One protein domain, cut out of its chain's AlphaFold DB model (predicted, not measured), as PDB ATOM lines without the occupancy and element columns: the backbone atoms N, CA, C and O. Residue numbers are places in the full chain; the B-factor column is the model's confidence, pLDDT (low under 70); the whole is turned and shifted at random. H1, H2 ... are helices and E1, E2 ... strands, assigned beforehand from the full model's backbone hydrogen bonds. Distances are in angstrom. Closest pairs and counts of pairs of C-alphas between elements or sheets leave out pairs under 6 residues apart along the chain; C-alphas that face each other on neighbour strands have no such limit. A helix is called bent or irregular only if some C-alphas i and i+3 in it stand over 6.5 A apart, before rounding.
ATOM      1  N   HIS A   2     -30.560 -32.256  70.412       34.84
ATOM      2  CA  HIS A   2     -29.576 -31.964  69.342       34.84
ATOM      3  C   HIS A   2     -28.284 -32.814  69.341       34.84
ATOM      4  O   HIS A   2     -27.832 -33.211  68.271       34.84
ATOM      5  N   ALA A   3     -27.717 -33.163  70.502       29.91
ATOM      6  CA  ALA A   3     -26.457 -33.924  70.572       29.91
ATOM      7  C   ALA A   3     -26.508 -35.324  69.910       29.91
ATOM      8  O   ALA A   3     -25.478 -35.846  69.495       29.91
ATOM      9  N   GLY A   4     -27.696 -35.928  69.768       29.94
ATOM     10  CA  GLY A   4     -27.844 -37.248  69.142       29.94
ATOM     11  C   GLY A   4     -27.662 -37.247  67.618       29.94
ATOM     12  O   GLY A   4     -27.202 -38.240  67.060       29.94
ATOM     13  N   MET A   5     -27.981 -36.140  66.938       31.84
ATOM     14  CA  MET A   5     -27.854 -36.047  65.476       31.84
ATOM     15  C   MET A   5     -26.403 -35.845  65.028       31.84
ATOM     16  O   MET A   5     -25.983 -36.474  64.059       31.84
ATOM     17  N   LEU A   6     -25.614 -35.053  65.763       34.19
ATOM     18  CA  LEU A   6     -24.201 -34.813  65.442       34.19
ATOM     19  C   LEU A   6     -23.365 -36.104  65.492       34.19
ATOM     20  O   LEU A   6     -22.555 -36.341  64.598       34.19
ATOM     21  N   ASN A   7     -23.625 -36.993  66.456       35.66
ATOM     22  CA  ASN A   7     -22.959 -38.301  66.525       35.66
ATOM     23  C   ASN A   7     -23.359 -39.236  65.370       35.66
ATOM     24  O   ASN A   7     -22.517 -39.975  64.860       35.66
ATOM     25  N   SER A   8     -24.615 -39.172  64.911       33.47
ATOM     26  CA  SER A   8     -25.084 -39.943  63.749       33.47
ATOM     27  C   SER A   8     -24.438 -39.458  62.444       33.47
ATOM     28  O   SER A   8     -23.965 -40.267  61.642       33.47
ATOM     29  N   ILE A   9     -24.329 -38.135  62.260       41.09
ATOM     30  CA  ILE A   9     -23.612 -37.521  61.130       41.09
ATOM     31  C   ILE A   9     -22.124 -37.894  61.179       41.09
ATOM     32  O   ILE A   9     -21.579 -38.323  60.169       41.09
ATOM     33  N   SER A  10     -21.484 -37.819  62.351       48.88
ATOM     34  CA  SER A  10     -20.075 -38.192  62.535       48.88
ATOM     35  C   SER A  10     -19.797 -39.647  62.135       48.88
ATOM     36  O   SER A  10     -18.968 -39.899  61.261       48.88
ATOM     37  N   MET A  11     -20.540 -40.620  62.682       37.84
ATOM     38  CA  MET A  11     -20.326 -42.035  62.347       37.84
ATOM     39  C   MET A  11     -20.673 -42.380  60.894       37.84
ATOM     40  O   MET A  11     -19.960 -43.169  60.277       37.84
ATOM     41  N   SER A  12     -21.733 -41.804  60.318       45.06
ATOM     42  CA  SER A  12     -22.074 -42.055  58.908       45.06
ATOM     43  C   SER A  12     -21.075 -41.408  57.943       45.06
ATOM     44  O   SER A  12     -20.703 -42.038  56.953       45.06
ATOM     45  N   PHE A  13     -20.546 -40.223  58.263       51.88
ATOM     46  CA  PHE A  13     -19.473 -39.580  57.502       51.88
ATOM     47  C   PHE A  13     -18.161 -40.376  57.581       51.88
ATOM     48  O   PHE A  13     -17.552 -40.639  56.547       51.88
ATOM     49  N   ILE A  14     -17.767 -40.848  58.772       50.41
ATOM     50  CA  ILE A  14     -16.571 -41.690  58.974       50.41
ATOM     51  C   ILE A  14     -16.707 -43.051  58.268       50.41
ATOM     52  O   ILE A  14     -15.761 -43.509  57.629       50.41
ATOM     53  N   ASN A  15     -17.878 -43.692  58.323       45.69
ATOM     54  CA  ASN A  15     -18.105 -44.962  57.627       45.69
ATOM     55  C   ASN A  15     -18.146 -44.790  56.098       45.69
ATOM     56  O   ASN A  15     -17.620 -45.644  55.382       45.69
ATOM     57  N   SER A  16     -18.696 -43.676  55.597       49.81
ATOM     58  CA  SER A  16     -18.640 -43.321  54.172       49.81
ATOM     59  C   SER A  16     -17.194 -43.067  53.724       49.81
ATOM     60  O   SER A  16     -16.727 -43.696  52.777       49.81
ATOM     61  N   LEU A  17     -16.426 -42.271  54.483       53.94
ATOM     62  CA  LEU A  17     -14.976 -42.093  54.313       53.94
ATOM     63  C   LEU A  17     -14.232 -43.436  54.238       53.94
ATOM     64  O   LEU A  17     -13.464 -43.654  53.306       53.94
ATOM     65  N   CYS A  18     -14.483 -44.365  55.166       47.22
ATOM     66  CA  CYS A  18     -13.859 -45.692  55.156       47.22
ATOM     67  C   CYS A  18     -14.192 -46.507  53.895       47.22
ATOM     68  O   CYS A  18     -13.292 -47.122  53.317       47.22
ATOM     69  N   HIS A  19     -15.448 -46.503  53.437       45.81
ATOM     70  CA  HIS A  19     -15.840 -47.201  52.207       45.81
ATOM     71  C   HIS A  19     -15.268 -46.553  50.937       45.81
ATOM     72  O   HIS A  19     -14.891 -47.268  50.006       45.81
ATOM     73  N   ILE A  20     -15.145 -45.225  50.919       51.78
ATOM     74  CA  ILE A  20     -14.573 -44.441  49.818       51.78
ATOM     75  C   ILE A  20     -13.056 -44.660  49.722       51.78
ATOM     76  O   ILE A  20     -12.528 -44.969  48.654       51.78
ATOM     77  N   ILE A  21     -12.343 -44.597  50.849       52.22
ATOM     78  CA  ILE A  21     -10.878 -44.700  50.885       52.22
ATOM     79  C   ILE A  21     -10.382 -46.108  50.509       52.22
ATOM     80  O   ILE A  21      -9.333 -46.233  49.876       52.22
ATOM     81  N   GLN A  22     -11.119 -47.176  50.842       46.41
ATOM     82  CA  GLN A  22     -10.619 -48.556  50.722       46.41
ATOM     83  C   GLN A  22     -10.328 -49.057  49.295       46.41
ATOM     84  O   GLN A  22      -9.593 -50.035  49.166       46.41
ATOM     85  N   ASN A  23     -10.860 -48.434  48.235       49.94
ATOM     86  CA  ASN A  23     -10.650 -48.902  46.851       49.94
ATOM     87  C   ASN A  23     -10.283 -47.810  45.831       49.94
ATOM     88  O   ASN A  23     -10.103 -48.132  44.656       49.94
ATOM     89  N   ALA A  24     -10.200 -46.538  46.234       71.38
ATOM     90  CA  ALA A  24     -10.343 -45.441  45.275       71.38
ATOM     91  C   ALA A  24      -9.258 -44.351  45.310       71.38
ATOM     92  O   ALA A  24      -9.293 -43.445  44.478       71.38
ATOM     93  N   VAL A  25      -8.269 -44.446  46.204       85.75
ATOM     94  CA  VAL A  25      -7.059 -43.610  46.134       85.75
ATOM     95  C   VAL A  25      -6.041 -44.269  45.207       85.75
ATOM     96  O   VAL A  25      -5.662 -45.426  45.391       85.75
ATOM     97  N   THR A  26      -5.581 -43.532  44.200       88.31
ATOM     98  CA  THR A  26      -4.643 -44.019  43.184       88.31
ATOM     99  C   THR A  26      -3.492 -43.042  42.950       88.31
ATOM    100  O   THR A  26      -3.602 -41.842  43.186       88.31
ATOM    101  N   ARG A  27      -2.354 -43.577  42.500       89.50
ATOM    102  CA  ARG A  27      -1.176 -42.818  42.068       89.50
ATOM    103  C   ARG A  27      -0.738 -43.394  40.731       89.50
ATOM    104  O   ARG A  27       0.017 -44.364  40.699       89.50
ATOM    105  N   LYS A  28      -1.313 -42.890  39.639       85.81
ATOM    106  CA  LYS A  28      -1.033 -43.361  38.278       85.81
ATOM    107  C   LYS A  28      -0.806 -42.181  37.331       85.81
ATOM    108  O   LYS A  28      -1.544 -41.197  37.414       85.81
ATOM    109  N   PRO A  29       0.148 -42.288  36.388       87.50
ATOM    110  CA  PRO A  29       0.192 -41.394  35.243       87.50
ATOM    111  C   PRO A  29      -1.025 -41.688  34.358       87.50
ATOM    112  O   PRO A  29      -1.166 -42.781  33.807       87.50
ATOM    113  N   THR A  30      -1.931 -40.723  34.244       87.62
ATOM    114  CA  THR A  30      -3.090 -40.784  33.345       87.62
ATOM    115  C   THR A  30      -3.059 -39.583  32.394       87.62
ATOM    116  O   THR A  30      -2.362 -38.610  32.680       87.62
ATOM    117  N   PRO A  31      -3.812 -39.588  31.277       88.12
ATOM    118  CA  PRO A  31      -3.873 -38.432  30.373       88.12
ATOM    119  C   PRO A  31      -4.366 -37.136  31.040       88.12
ATOM    120  O   PRO A  31      -4.113 -36.053  30.525       88.12
ATOM    121  N   TRP A  32      -5.045 -37.247  32.186       85.19
ATOM    122  CA  TRP A  32      -5.507 -36.123  33.003       85.19
ATOM    123  C   TRP A  32      -4.385 -35.476  33.826       85.19
ATOM    124  O   TRP A  32      -4.514 -34.326  34.218       85.19
ATOM    125  N   CYS A  33      -3.252 -36.162  34.014       88.38
ATOM    126  CA  CYS A  33      -2.025 -35.611  34.598       88.38
ATOM    127  C   CYS A  33      -1.215 -34.757  33.599       88.38
ATOM    128  O   CYS A  33       0.014 -34.735  33.643       88.38
ATOM    129  N   ALA A  34      -1.887 -34.094  32.656       83.50
ATOM    130  CA  ALA A  34      -1.267 -33.201  31.685       83.50
ATOM    131  C   ALA A  34      -1.351 -31.744  32.165       83.50
ATOM    132  O   ALA A  34      -2.367 -31.315  32.710       83.50
ATOM    133  N   GLY A  35      -0.293 -30.963  31.930       83.69
ATOM    134  CA  GLY A  35      -0.204 -29.597  32.455       83.69
ATOM    135  C   GLY A  35      -0.165 -29.576  33.987       83.69
ATOM    136  O   GLY A  35       0.323 -30.514  34.607       83.69
ATOM    137  N   ASN A  36      -0.699 -28.517  34.593       84.81
ATOM    138  CA  ASN A  36      -0.539 -28.203  36.023       84.81
ATOM    139  C   ASN A  36      -1.432 -29.036  36.975       84.81
ATOM    140  O   ASN A  36      -1.715 -28.606  38.091       84.81
ATOM    141  N   VAL A  37      -1.916 -30.205  36.548       87.94
ATOM    142  CA  VAL A  37      -2.827 -31.047  37.340       87.94
ATOM    143  C   VAL A  37      -2.024 -31.904  38.321       87.94
ATOM    144  O   VAL A  37      -1.407 -32.900  37.939       87.94
ATOM    145  N   VAL A  38      -2.029 -31.510  39.598       90.38
ATOM    146  CA  VAL A  38      -1.346 -32.220  40.699       90.38
ATOM    147  C   VAL A  38      -2.097 -33.492  41.100       90.38
ATOM    148  O   VAL A  38      -1.492 -34.535  41.356       90.38
ATOM    149  N   ALA A  39      -3.423 -33.416  41.130       92.56
ATOM    150  CA  ALA A  39      -4.328 -34.513  41.423       92.56
ATOM    151  C   ALA A  39      -5.706 -34.212  40.812       92.56
ATOM    152  O   ALA A  39      -5.923 -33.123  40.285       92.56
ATOM    153  N   TYR A  40      -6.603 -35.194  40.833       90.94
ATOM    154  CA  TYR A  40      -8.007 -35.009  40.469       90.94
ATOM    155  C   TYR A  40      -8.897 -36.023  41.194       90.94
ATOM    156  O   TYR A  40      -8.472 -37.152  41.476       90.94
ATOM    157  N   ALA A  41     -10.155 -35.652  41.414       91.44
ATOM    158  CA  ALA A  41     -11.154 -36.476  42.073       91.44
ATOM    159  C   ALA A  41     -12.516 -36.478  41.369       91.44
ATOM    160  O   ALA A  41     -12.823 -35.626  40.538       91.44
ATOM    161  N   ALA A  42     -13.338 -37.470  41.708       86.88
ATOM    162  CA  ALA A  42     -14.735 -37.556  41.293       86.88
ATOM    163  C   ALA A  42     -15.529 -38.436  42.264       86.88
ATOM    164  O   ALA A  42     -14.996 -39.414  42.794       86.88
ATOM    165  N   PHE A  43     -16.824 -38.163  42.435       85.94
ATOM    166  CA  PHE A  43     -17.738 -39.167  42.978       85.94
ATOM    167  C   PHE A  43     -18.067 -40.226  41.904       85.94
ATOM    168  O   PHE A  43     -18.024 -39.968  40.698       85.94
ATOM    169  N   CYS A  44     -18.389 -41.439  42.346       83.31
ATOM    170  CA  CYS A  44     -18.671 -42.596  41.497       83.31
ATOM    171  C   CYS A  44     -20.120 -43.073  41.669       83.31
ATOM    172  O   CYS A  44     -20.838 -43.177  40.677       83.31
ATOM    173  N   ASP A  45     -20.566 -43.289  42.910       81.88
ATOM    174  CA  ASP A  45     -21.935 -43.695  43.243       81.88
ATOM    175  C   ASP A  45     -22.594 -42.713  44.213       81.88
ATOM    176  O   ASP A  45     -21.948 -42.149  45.102       81.88
ATOM    177  N   LYS A  46     -23.917 -42.577  44.081       84.81
ATOM    178  CA  LYS A  46     -24.773 -41.797  44.979       84.81
ATOM    179  C   LYS A  46     -25.869 -42.669  45.585       84.81
ATOM    180  O   LYS A  46     -26.375 -43.593  44.945       84.81
ATOM    181  N   GLU A  47     -26.260 -42.345  46.808       82.62
ATOM    182  CA  GLU A  47     -27.408 -42.915  47.497       82.62
ATOM    183  C   GLU A  47     -28.697 -42.581  46.739       82.62
ATOM    184  O   GLU A  47     -28.950 -41.426  46.392       82.62
ATOM    185  N   LYS A  48     -29.533 -43.592  46.484       79.19
ATOM    186  CA  LYS A  48     -30.726 -43.448  45.631       79.19
ATOM    187  C   LYS A  48     -31.816 -42.559  46.229       79.19
ATOM    188  O   LYS A  48     -32.589 -41.986  45.472       79.19
ATOM    189  N   GLU A  49     -31.900 -42.490  47.555       77.25
ATOM    190  CA  GLU A  49     -32.973 -41.785  48.265       77.25
ATOM    191  C   GLU A  49     -32.561 -40.356  48.635       77.25
ATOM    192  O   GLU A  49     -33.293 -39.408  48.354       77.25
ATOM    193  N   ALA A  50     -31.364 -40.179  49.206       77.25
ATOM    194  CA  ALA A  50     -30.884 -38.870  49.646       77.25
ATOM    195  C   ALA A  50     -30.022 -38.117  48.615       77.25
ATOM    196  O   ALA A  50     -29.722 -36.950  48.843       77.25
ATOM    197  N   GLY A  51     -29.581 -38.757  47.522       78.44
ATOM    198  CA  GLY A  51     -28.689 -38.150  46.518       78.44
ATOM    199  C   GLY A  51     -27.231 -37.964  46.967       78.44
ATOM    200  O   GLY A  51     -26.412 -37.463  46.200       78.44
ATOM    201  N   ARG A  52     -26.885 -38.380  48.192       81.75
ATOM    202  CA  ARG A  52     -25.560 -38.204  48.813       81.75
ATOM    203  C   ARG A  52     -24.493 -39.072  48.127       81.75
ATOM    204  O   ARG A  52     -24.799 -40.221  47.816       81.75
ATOM    205  N   PRO A  53     -23.247 -38.608  47.928       83.12
ATOM    206  CA  PRO A  53     -22.149 -39.475  47.492       83.12
ATOM    207  C   PRO A  53     -21.871 -40.606  48.489       83.12
ATOM    208  O   PRO A  53     -21.828 -40.385  49.700       83.12
ATOM    209  N   VAL A  54     -21.681 -41.818  47.965       82.19
ATOM    210  CA  VAL A  54     -21.403 -43.045  48.742       82.19
ATOM    211  C   VAL A  54     -20.089 -43.691  48.312       82.19
ATOM    212  O   VAL A  54     -19.413 -44.324  49.117       82.19
ATOM    213  N   SER A  55     -19.712 -43.537  47.042       83.00
ATOM    214  CA  SER A  55     -18.409 -43.949  46.530       83.00
ATOM    215  C   SER A  55     -17.823 -42.821  45.681       83.00
ATOM    216  O   SER A  55     -18.555 -42.057  45.051       83.00
ATOM    217  N   GLY A  56     -16.501 -42.706  45.656       84.81
ATOM    218  CA  GLY A  56     -15.755 -41.695  44.908       84.81
ATOM    219  C   GLY A  56     -14.278 -42.051  44.919       84.81
ATOM    220  O   GLY A  56     -13.882 -42.932  45.675       84.81
ATOM    221  N   GLY A  57     -13.468 -41.416  44.077       88.50
ATOM    222  CA  GLY A  57     -12.045 -41.721  43.950       88.50
ATOM    223  C   GLY A  57     -11.183 -40.506  43.661       88.50
ATOM    224  O   GLY A  57     -11.665 -39.486  43.176       88.50
ATOM    225  N   VAL A  58      -9.895 -40.652  43.965       92.00
ATOM    226  CA  VAL A  58      -8.863 -39.622  43.832       92.00
ATOM    227  C   VAL A  58      -7.640 -40.233  43.151       92.00
ATOM    228  O   VAL A  58      -7.188 -41.315  43.535       92.00
ATOM    229  N   ASN A  59      -7.075 -39.552  42.157       91.88
ATOM    230  CA  ASN A  59      -5.786 -39.911  41.572       91.88
ATOM    231  C   ASN A  59      -4.784 -38.771  41.742       91.88
ATOM    232  O   ASN A  59      -5.002 -37.668  41.249       91.88
ATOM    233  N   PHE A  60      -3.648 -39.075  42.359       92.75
ATOM    234  CA  PHE A  60      -2.518 -38.161  42.462       92.75
ATOM    235  C   PHE A  60      -1.533 -38.396  41.319       92.75
ATOM    236  O   PHE A  60      -1.127 -39.532  41.043       92.75
ATOM    237  N   CYS A  61      -1.119 -37.318  40.665       92.12
ATOM    238  CA  CYS A  61      -0.212 -37.374  39.532       92.12
ATOM    239  C   CYS A  61       1.232 -37.523  40.023       92.12
ATOM    240  O   CYS A  61       1.788 -36.645  40.679       92.12
ATOM    241  N   GLU A  62       1.844 -38.666  39.705       89.19
ATOM    242  CA  GLU A  62       3.135 -39.103  40.255       89.19
ATOM    243  C   GLU A  62       4.257 -38.060  40.127       89.19
ATOM    244  O   GLU A  62       5.026 -37.889  41.071       89.19
ATOM    245  N   GLN A  63       4.293 -37.321  39.016       85.62
ATOM    246  CA  GLN A  63       5.283 -36.275  38.726       85.62
ATOM    247  C   GLN A  63       5.259 -35.069  39.687       85.62
ATOM    248  O   GLN A  63       6.235 -34.327  39.738       85.62
ATOM    249  N   TYR A  64       4.171 -34.876  40.442       84.81
ATOM    250  CA  TYR A  64       4.001 -33.766  41.389       84.81
ATOM    251  C   TYR A  64       4.096 -34.190  42.863       84.81
ATOM    252  O   TYR A  64       4.077 -33.340  43.750       84.81
ATOM    253  N   LEU A  65       4.235 -35.489  43.148       85.75
ATOM    254  CA  LEU A  65       4.376 -36.001  44.512       85.75
ATOM    255  C   LEU A  65       5.850 -36.115  44.907       85.75
ATOM    256  O   LEU A  65       6.551 -37.020  44.449       85.75
ATOM    257  N   ASN A  66       6.301 -35.240  45.808       82.69
ATOM    258  CA  ASN A  66       7.662 -35.255  46.336       82.69
ATOM    259  C   ASN A  66       7.677 -35.675  47.822       82.69
ATOM    260  O   ASN A  66       7.263 -34.891  48.672       82.69
ATOM    261  N   PRO A  67       8.189 -36.865  48.188       75.69
ATOM    262  CA  PRO A  67       8.182 -37.323  49.579       75.69
ATOM    263  C   PRO A  67       9.137 -36.550  50.507       75.69
ATOM    264  O   PRO A  67       9.073 -36.747  51.719       75.69
ATOM    265  N   THR A  68      10.035 -35.706  49.981       75.75
ATOM    266  CA  THR A  68      11.024 -34.956  50.782       75.75
ATOM    267  C   THR A  68      10.777 -33.447  50.845       75.75
ATOM    268  O   THR A  68      11.514 -32.755  51.546       75.75
ATOM    269  N   ALA A  69       9.749 -32.924  50.167       75.44
ATOM    270  CA  ALA A  69       9.401 -31.502  50.183       75.44
ATOM    271  C   ALA A  69       7.880 -31.288  50.210       75.44
ATOM    272  O   ALA A  69       7.125 -32.088  49.670       75.44
ATOM    273  N   ASN A  70       7.438 -30.179  50.804       79.81
ATOM    274  CA  ASN A  70       6.061 -29.673  50.726       79.81
ATOM    275  C   ASN A  70       4.968 -30.684  51.148       79.81
ATOM    276  O   ASN A  70       3.902 -30.763  50.538       79.81
ATOM    277  N   PHE A  71       5.212 -31.445  52.222       82.25
ATOM    278  CA  PHE A  71       4.237 -32.391  52.785       82.25
ATOM    279  C   PHE A  71       2.895 -31.722  53.135       82.25
ATOM    280  O   PHE A  71       1.845 -32.249  52.783       82.25
ATOM    281  N   GLN A  72       2.929 -30.537  53.756       82.19
ATOM    282  CA  GLN A  72       1.734 -29.740  54.078       82.19
ATOM    283  C   GLN A  72       0.901 -29.399  52.828       82.19
ATOM    284  O   GLN A  72      -0.311 -29.591  52.833       82.19
ATOM    285  N   GLU A  73       1.536 -28.978  51.728       82.06
ATOM    286  CA  GLU A  73       0.831 -28.687  50.469       82.06
ATOM    287  C   GLU A  73       0.206 -29.954  49.872       82.06
ATOM    288  O   GLU A  73      -0.951 -29.932  49.471       82.06
ATOM    289  N   GLN A  74       0.923 -31.085  49.888       86.50
ATOM    290  CA  GLN A  74       0.399 -32.367  49.402       86.50
ATOM    291  C   GLN A  74      -0.776 -32.884  50.248       86.50
ATOM    292  O   GLN A  74      -1.731 -33.428  49.693       86.50
ATOM    293  N   VAL A  75      -0.747 -32.685  51.572       87.12
ATOM    294  CA  VAL A  75      -1.876 -32.992  52.465       87.12
ATOM    295  C   VAL A  75      -3.060 -32.066  52.182       87.12
ATOM    296  O   VAL A  75      -4.184 -32.550  52.059       87.12
ATOM    297  N   ALA A  76      -2.829 -30.762  52.003       86.19
ATOM    298  CA  ALA A  76      -3.878 -29.811  51.639       86.19
ATOM    299  C   ALA A  76      -4.529 -30.158  50.287       86.19
ATOM    300  O   ALA A  76      -5.757 -30.187  50.190       86.19
ATOM    301  N   THR A  77      -3.733 -30.513  49.269       89.88
ATOM    302  CA  THR A  77      -4.235 -31.026  47.984       89.88
ATOM    303  C   THR A  77      -5.027 -32.318  48.171       89.88
ATOM    304  O   THR A  77      -6.116 -32.450  47.623       89.88
ATOM    305  N   ALA A  78      -4.542 -33.264  48.980       89.19
ATOM    306  CA  ALA A  78      -5.267 -34.505  49.237       89.19
ATOM    307  C   ALA A  78      -6.632 -34.264  49.900       89.19
ATOM    308  O   ALA A  78      -7.620 -34.872  49.492       89.19
ATOM    309  N   ILE A  79      -6.708 -33.350  50.871       88.06
ATOM    310  CA  ILE A  79      -7.968 -32.958  51.514       88.06
ATOM    311  C   ILE A  79      -8.905 -32.281  50.505       88.06
ATOM    312  O   ILE A  79     -10.087 -32.619  50.471       88.06
ATOM    313  N   HIS A  80      -8.393 -31.373  49.667       89.25
ATOM    314  CA  HIS A  80      -9.154 -30.685  48.616       89.25
ATOM    315  C   HIS A  80      -9.811 -31.675  47.640       89.25
ATOM    316  O   HIS A  80     -11.029 -31.665  47.461       89.25
ATOM    317  N   GLU A  81      -9.031 -32.607  47.095       90.25
ATOM    318  CA  GLU A  81      -9.520 -33.622  46.160       90.25
ATOM    319  C   GLU A  81     -10.482 -34.626  46.813       90.25
ATOM    320  O   GLU A  81     -11.543 -34.930  46.266       90.25
ATOM    321  N   ILE A  82     -10.179 -35.111  48.023       88.62
ATOM    322  CA  ILE A  82     -11.117 -35.963  48.772       88.62
ATOM    323  C   ILE A  82     -12.442 -35.215  48.991       88.62
ATOM    324  O   ILE A  82     -13.513 -35.788  48.814       88.62
ATOM    325  N   THR A  83     -12.394 -33.918  49.292       87.88
ATOM    326  CA  THR A  83     -13.581 -33.078  49.506       87.88
ATOM    327  C   THR A  83     -14.451 -32.951  48.244       87.88
ATOM    328  O   THR A  83     -15.683 -32.985  48.352       87.88
ATOM    329  N   HIS A  84     -13.847 -32.915  47.050       85.56
ATOM    330  CA  HIS A  84     -14.563 -33.029  45.771       85.56
ATOM    331  C   HIS A  84     -15.236 -34.402  45.585       85.56
ATOM    332  O   HIS A  84     -16.407 -34.455  45.215       85.56
ATOM    333  N   ALA A  85     -14.556 -35.510  45.910       87.25
ATOM    334  CA  ALA A  85     -15.155 -36.850  45.852       87.25
ATOM    335  C   ALA A  85     -16.289 -37.077  46.875       87.25
ATOM    336  O   ALA A  85     -17.175 -37.897  46.630       87.25
ATOM    337  N   LEU A  86     -16.257 -36.384  48.023       84.19
ATOM    338  CA  LEU A  86     -17.219 -36.561  49.116       84.19
ATOM    339  C   LEU A  86     -18.486 -35.709  48.994       84.19
ATOM    340  O   LEU A  86     -19.556 -36.182  49.375       84.19
ATOM    341  N   VAL A  87     -18.381 -34.439  48.578       83.31
ATOM    342  CA  VAL A  87     -19.525 -33.509  48.666       83.31
ATOM    343  C   VAL A  87     -19.435 -32.266  47.770       83.31
ATOM    344  O   VAL A  87     -20.466 -31.803  47.287       83.31
ATOM    345  N   PHE A  88     -18.242 -31.716  47.514       85.06
ATOM    346  CA  PHE A  88     -18.078 -30.435  46.805       85.06
ATOM    347  C   PHE A  88     -17.933 -30.582  45.279       85.06
ATOM    348  O   PHE A  88     -17.042 -29.997  44.670       85.06
ATOM    349  N   ASP A  89     -18.819 -31.337  44.635       83.88
ATOM    350  CA  ASP A  89     -18.891 -31.393  43.170       83.88
ATOM    351  C   ASP A  89     -20.049 -30.503  42.655       83.88
ATOM    352  O   ASP A  89     -21.168 -30.612  43.169       83.88
ATOM    353  N   PRO A  90     -19.841 -29.639  41.639       81.19
ATOM    354  CA  PRO A  90     -20.894 -28.815  41.035       81.19
ATOM    355  C   PRO A  90     -22.164 -29.561  40.596       81.19
ATOM    356  O   PRO A  90     -23.241 -28.963  40.559       81.19
ATOM    357  N   VAL A  91     -22.068 -30.852  40.266       81.25
ATOM    358  CA  VAL A  91     -23.219 -31.704  39.934       81.25
ATOM    359  C   VAL A  91     -24.055 -32.029  41.179       81.25
ATOM    360  O   VAL A  91     -25.273 -32.162  41.076       81.25
ATOM    361  N   LEU A  92     -23.432 -32.123  42.357       83.62
ATOM    362  CA  LEU A  92     -24.090 -32.454  43.627       83.62
ATOM    363  C   LEU A  92     -24.840 -31.274  44.246       83.62
ATOM    364  O   LEU A  92     -25.782 -31.494  44.999       83.62
ATOM    365  N   PHE A  93     -24.484 -30.029  43.915       82.50
ATOM    366  CA  PHE A  93     -25.155 -28.840  44.465       82.50
ATOM    367  C   PHE A  93     -26.655 -28.767  44.118       82.50
ATOM    368  O   PHE A  93     -27.405 -28.063  44.789       82.50
ATOM    369  N   GLN A  94     -27.104 -29.503  43.095       78.94
ATOM    370  CA  GLN A  94     -28.523 -29.657  42.741       78.94
ATOM    371  C   GLN A  94     -29.265 -30.651  43.652       78.94
ATOM    372  O   GLN A  94     -30.484 -30.567  43.770       78.94
ATOM    373  N   ASP A  95     -28.542 -31.579  44.287       79.44
ATOM    374  CA  ASP A  95     -29.083 -32.601  45.193       79.44
ATOM    375  C   ASP A  95     -29.021 -32.172  46.672       79.44
ATOM    376  O   ASP A  95     -29.528 -32.880  47.547       79.44
ATOM    377  N   PHE A  96     -28.391 -31.030  46.974       80.75
ATOM    378  CA  PHE A  96     -28.343 -30.479  48.328       80.75
ATOM    379  C   PHE A  96     -29.758 -30.140  48.813       80.75
ATOM    380  O   PHE A  96     -30.629 -29.751  48.034       80.75
ATOM    381  N   ARG A  97     -29.986 -30.289  50.119       80.19
ATOM    382  CA  ARG A  97     -31.270 -30.017  50.772       80.19
ATOM    383  C   ARG A  97     -31.059 -29.141  51.996       80.19
ATOM    384  O   ARG A  97     -30.034 -29.270  52.665       80.19
ATOM    385  N   TYR A  98     -32.035 -28.292  52.282       75.88
ATOM    386  CA  TYR A  98     -32.140 -27.589  53.557       75.88
ATOM    387  C   TYR A  98     -32.593 -28.546  54.677       75.88
ATOM    388  O   TYR A  98     -32.964 -29.695  54.422       75.88
ATOM    389  N   ASP A  99     -32.568 -28.075  55.928       73.25
ATOM    390  CA  ASP A  99     -32.924 -28.873  57.114       73.25
ATOM    391  C   ASP A  99     -34.408 -29.299  57.151       73.25
ATOM    392  O   ASP A  99     -34.761 -30.279  57.807       73.25
ATOM    393  N   ASP A 100     -35.276 -28.595  56.419       76.56
ATOM    394  CA  ASP A 100     -36.685 -28.945  56.181       76.56
ATOM    395  C   ASP A 100     -36.881 -30.002  55.067       76.56
ATOM    396  O   ASP A 100     -37.982 -30.526  54.887       76.56
ATOM    397  N   GLY A 101     -35.809 -30.360  54.353       70.44
ATOM    398  CA  GLY A 101     -35.804 -31.309  53.240       70.44
ATOM    399  C   GLY A 101     -36.063 -30.696  51.858       70.44
ATOM    400  O   GLY A 101     -35.987 -31.437  50.863       70.44
ATOM    401  N   GLU A 102     -36.334 -29.389  51.766       73.88
ATOM    402  CA  GLU A 102     -36.519 -28.682  50.496       73.88
ATOM    403  C   GLU A 102     -35.209 -28.591  49.699       73.88
ATOM    404  O   GLU A 102     -34.106 -28.560  50.249       73.88
ATOM    405  N   ILE A 103     -35.332 -28.576  48.369       71.00
ATOM    406  CA  ILE A 103     -34.200 -28.496  47.439       71.00
ATOM    407  C   ILE A 103     -34.041 -27.021  47.028       71.00
ATOM    408  O   ILE A 103     -35.001 -26.473  46.480       71.00
ATOM    409  N   PRO A 104     -32.863 -26.382  47.196       66.56
ATOM    410  CA  PRO A 104     -32.649 -24.974  46.835       66.56
ATOM    411  C   PRO A 104     -32.968 -24.648  45.369       66.56
ATOM    412  O   PRO A 104     -33.328 -23.518  45.035       66.56
ATOM    413  N   PHE A 105     -32.840 -25.641  44.482       63.12
ATOM    414  CA  PHE A 105     -33.077 -25.516  43.048       63.12
ATOM    415  C   PHE A 105     -33.914 -26.706  42.535       63.12
ATOM    416  O   PHE A 105     -33.351 -27.757  42.221       63.12
ATOM    417  N   PRO A 106     -35.254 -26.587  42.429       56.22
ATOM    418  CA  PRO A 106     -36.092 -27.660  41.896       56.22
ATOM    419  C   PRO A 106     -35.774 -27.923  40.414       56.22
ATOM    420  O   PRO A 106     -35.959 -27.063  39.552       56.22
ATOM    421  N   ASN A 107     -35.285 -29.128  40.124       56.03
ATOM    422  CA  ASN A 107     -34.769 -29.515  38.811       56.03
ATOM    423  C   ASN A 107     -35.900 -30.018  37.880       56.03
ATOM    424  O   ASN A 107     -36.682 -30.878  38.300       56.03
ATOM    425  N   PRO A 108     -36.012 -29.548  36.619       48.53
ATOM    426  CA  PRO A 108     -36.974 -30.087  35.655       48.53
ATOM    427  C   PRO A 108     -36.574 -31.487  35.140       48.53
ATOM    428  O   PRO A 108     -35.886 -31.618  34.130       48.53
ATOM    429  N   ARG A 115     -22.339 -41.681  34.447       40.53
ATOM    430  CA  ARG A 115     -21.087 -42.382  34.785       40.53
ATOM    431  C   ARG A 115     -20.166 -41.368  35.471       40.53
ATOM    432  O   ARG A 115     -20.447 -40.183  35.361       40.53
ATOM    433  N   CYS A 116     -19.076 -41.793  36.108       37.78
ATOM    434  CA  CYS A 116     -18.088 -40.896  36.724       37.78
ATOM    435  C   CYS A 116     -17.666 -39.770  35.750       37.78
ATOM    436  O   CYS A 116     -16.844 -39.996  34.858       37.78
ATOM    437  N   VAL A 117     -18.252 -38.577  35.889       41.75
ATOM    438  CA  VAL A 117     -17.856 -37.371  35.155       41.75
ATOM    439  C   VAL A 117     -16.982 -36.592  36.117       41.75
ATOM    440  O   VAL A 117     -17.494 -35.953  37.028       41.75
ATOM    441  N   GLY A 118     -15.666 -36.704  35.953       40.47
ATOM    442  CA  GLY A 118     -14.734 -35.933  36.766       40.47
ATOM    443  C   GLY A 118     -14.849 -34.450  36.443       40.47
ATOM    444  O   GLY A 118     -14.737 -34.059  35.278       40.47
ATOM    445  N   VAL A 119     -15.052 -33.631  37.471       41.72
ATOM    446  CA  VAL A 119     -14.934 -32.178  37.363       41.72
ATOM    447  C   VAL A 119     -13.467 -31.818  37.565       41.72
ATOM    448  O   VAL A 119     -12.921 -31.956  38.653       41.72
ATOM    449  N   LEU A 120     -12.813 -31.369  36.494       41.12
ATOM    450  CA  LEU A 120     -11.422 -30.929  36.545       41.12
ATOM    451  C   LEU A 120     -11.347 -29.506  37.115       41.12
ATOM    452  O   LEU A 120     -11.546 -28.533  36.386       41.12
ATOM    453  N   VAL A 121     -11.040 -29.382  38.406       38.19
ATOM    454  CA  VAL A 121     -10.722 -28.095  39.037       38.19
ATOM    455  C   VAL A 121      -9.211 -27.880  38.960       38.19
ATOM    456  O   VAL A 121      -8.441 -28.525  39.661       38.19
ATOM    457  N   VAL A 122      -8.766 -26.982  38.080       36.31
ATOM    458  CA  VAL A 122      -7.348 -26.593  38.004       36.31
ATOM    459  C   VAL A 122      -7.108 -25.432  38.963       36.31
ATOM    460  O   VAL A 122      -7.567 -24.318  38.708       36.31
ATOM    461  N   TRP A 123      -6.358 -25.666  40.040       34.81
ATOM    462  CA  TRP A 123      -5.838 -24.579  40.870       34.81
ATOM    463  C   TRP A 123      -4.512 -24.075  40.279       34.81
ATOM    464  O   TRP A 123      -3.489 -24.753  40.326       34.81
TER     465      TRP A 123
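Overview. This is residues 2 to 108 and 115 to 123 of the 424 residues of an uncharacterized protein of Chara braunii (UniProt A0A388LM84). A small three-stranded sheet has one helix, H2, packed lengthwise over E3 and E2, while a longer helix, H1, runs off beside the strands on the same face, its residues 3 to 12 sticking out as a free arm. Residues 87 to 108 make a long stretch with no named element, and residues 115 to 123, after a cut, pass E2 on the side of the sheet away from H2. The printed part has 116 residues, with two named helices and three named strands in the order H1, E1, E2, E3, H2; the sheet is mixed, in the order E1, E3, E2. The class is mixed, helices and strands, with 57 residues, under half, in named elements. The whole is only just compact, close to loose, with a radius of gyration of the C-alphas of 16.0 A and spans of 47 by 36 by 23 A.

Arrangement. The inner strand E3, residues 53 to 60, is antiparallel to E2, residues 39 to 46, at 162 degrees, and the two form a hairpin; N 42 and O 57, 3.0 A, and N 57 and O 42, 2.8 A, are within hydrogen-bond range. E3 is parallel to E1, residues 25 to 27, at 17 degrees, with N 26 and O 58 at 2.8 A. H2, residues 71 to 86, makes two layers with the sheet, a helix on one face: it lies over E3 and E2 at a height of 9.1 A and runs along the strands, at 22 degrees to E2 on the local plane. The closest C-alphas of H2 and E2 are those of Ala 85 and Phe 43, 4.5 A apart. H1, residues 3 to 24, is on the same face, at a height of 9.8 A but over none of the strands; its closest C-alpha to E3 is that of Ala 24, 4.3 A from that of Gly 57. H1 and H2 are close but not clearly touching, about perpendicular at 76 degrees; their closest C-alphas, of Leu 17 and Leu 86, are 7.9 A apart. Every O i to N i+4 pair is within hydrogen-bond range in H2, and 15 of 18 are in H1.

Along the chain. H1 begins at C-alpha 3, (-26.457, -33.924, 70.572), and is 32.1 A long; it is irregular, but only just, with C-alphas 20 and 23 6.6 A apart. E1 follows, 7.2 A long. E2 is 22.0 A long and E3 20.3 A. H2, 22.2 A long, ends at C-alpha 86, (-17.219, -36.561, 49.116).

Size, cuts and confidence. The two C-alphas farthest apart, of Thr 68 and Pro 108, are 50.6 A apart. Residues 109 to 114 are not printed, and C-alphas 108 and 115 are 20.1 A apart across the cut. The link from E1 to E2 is long, with 11 residues. The mean pLDDT of the printed part is 71.6; residues 2 to 23, 104 to 108 and 115 to 123 are under 70.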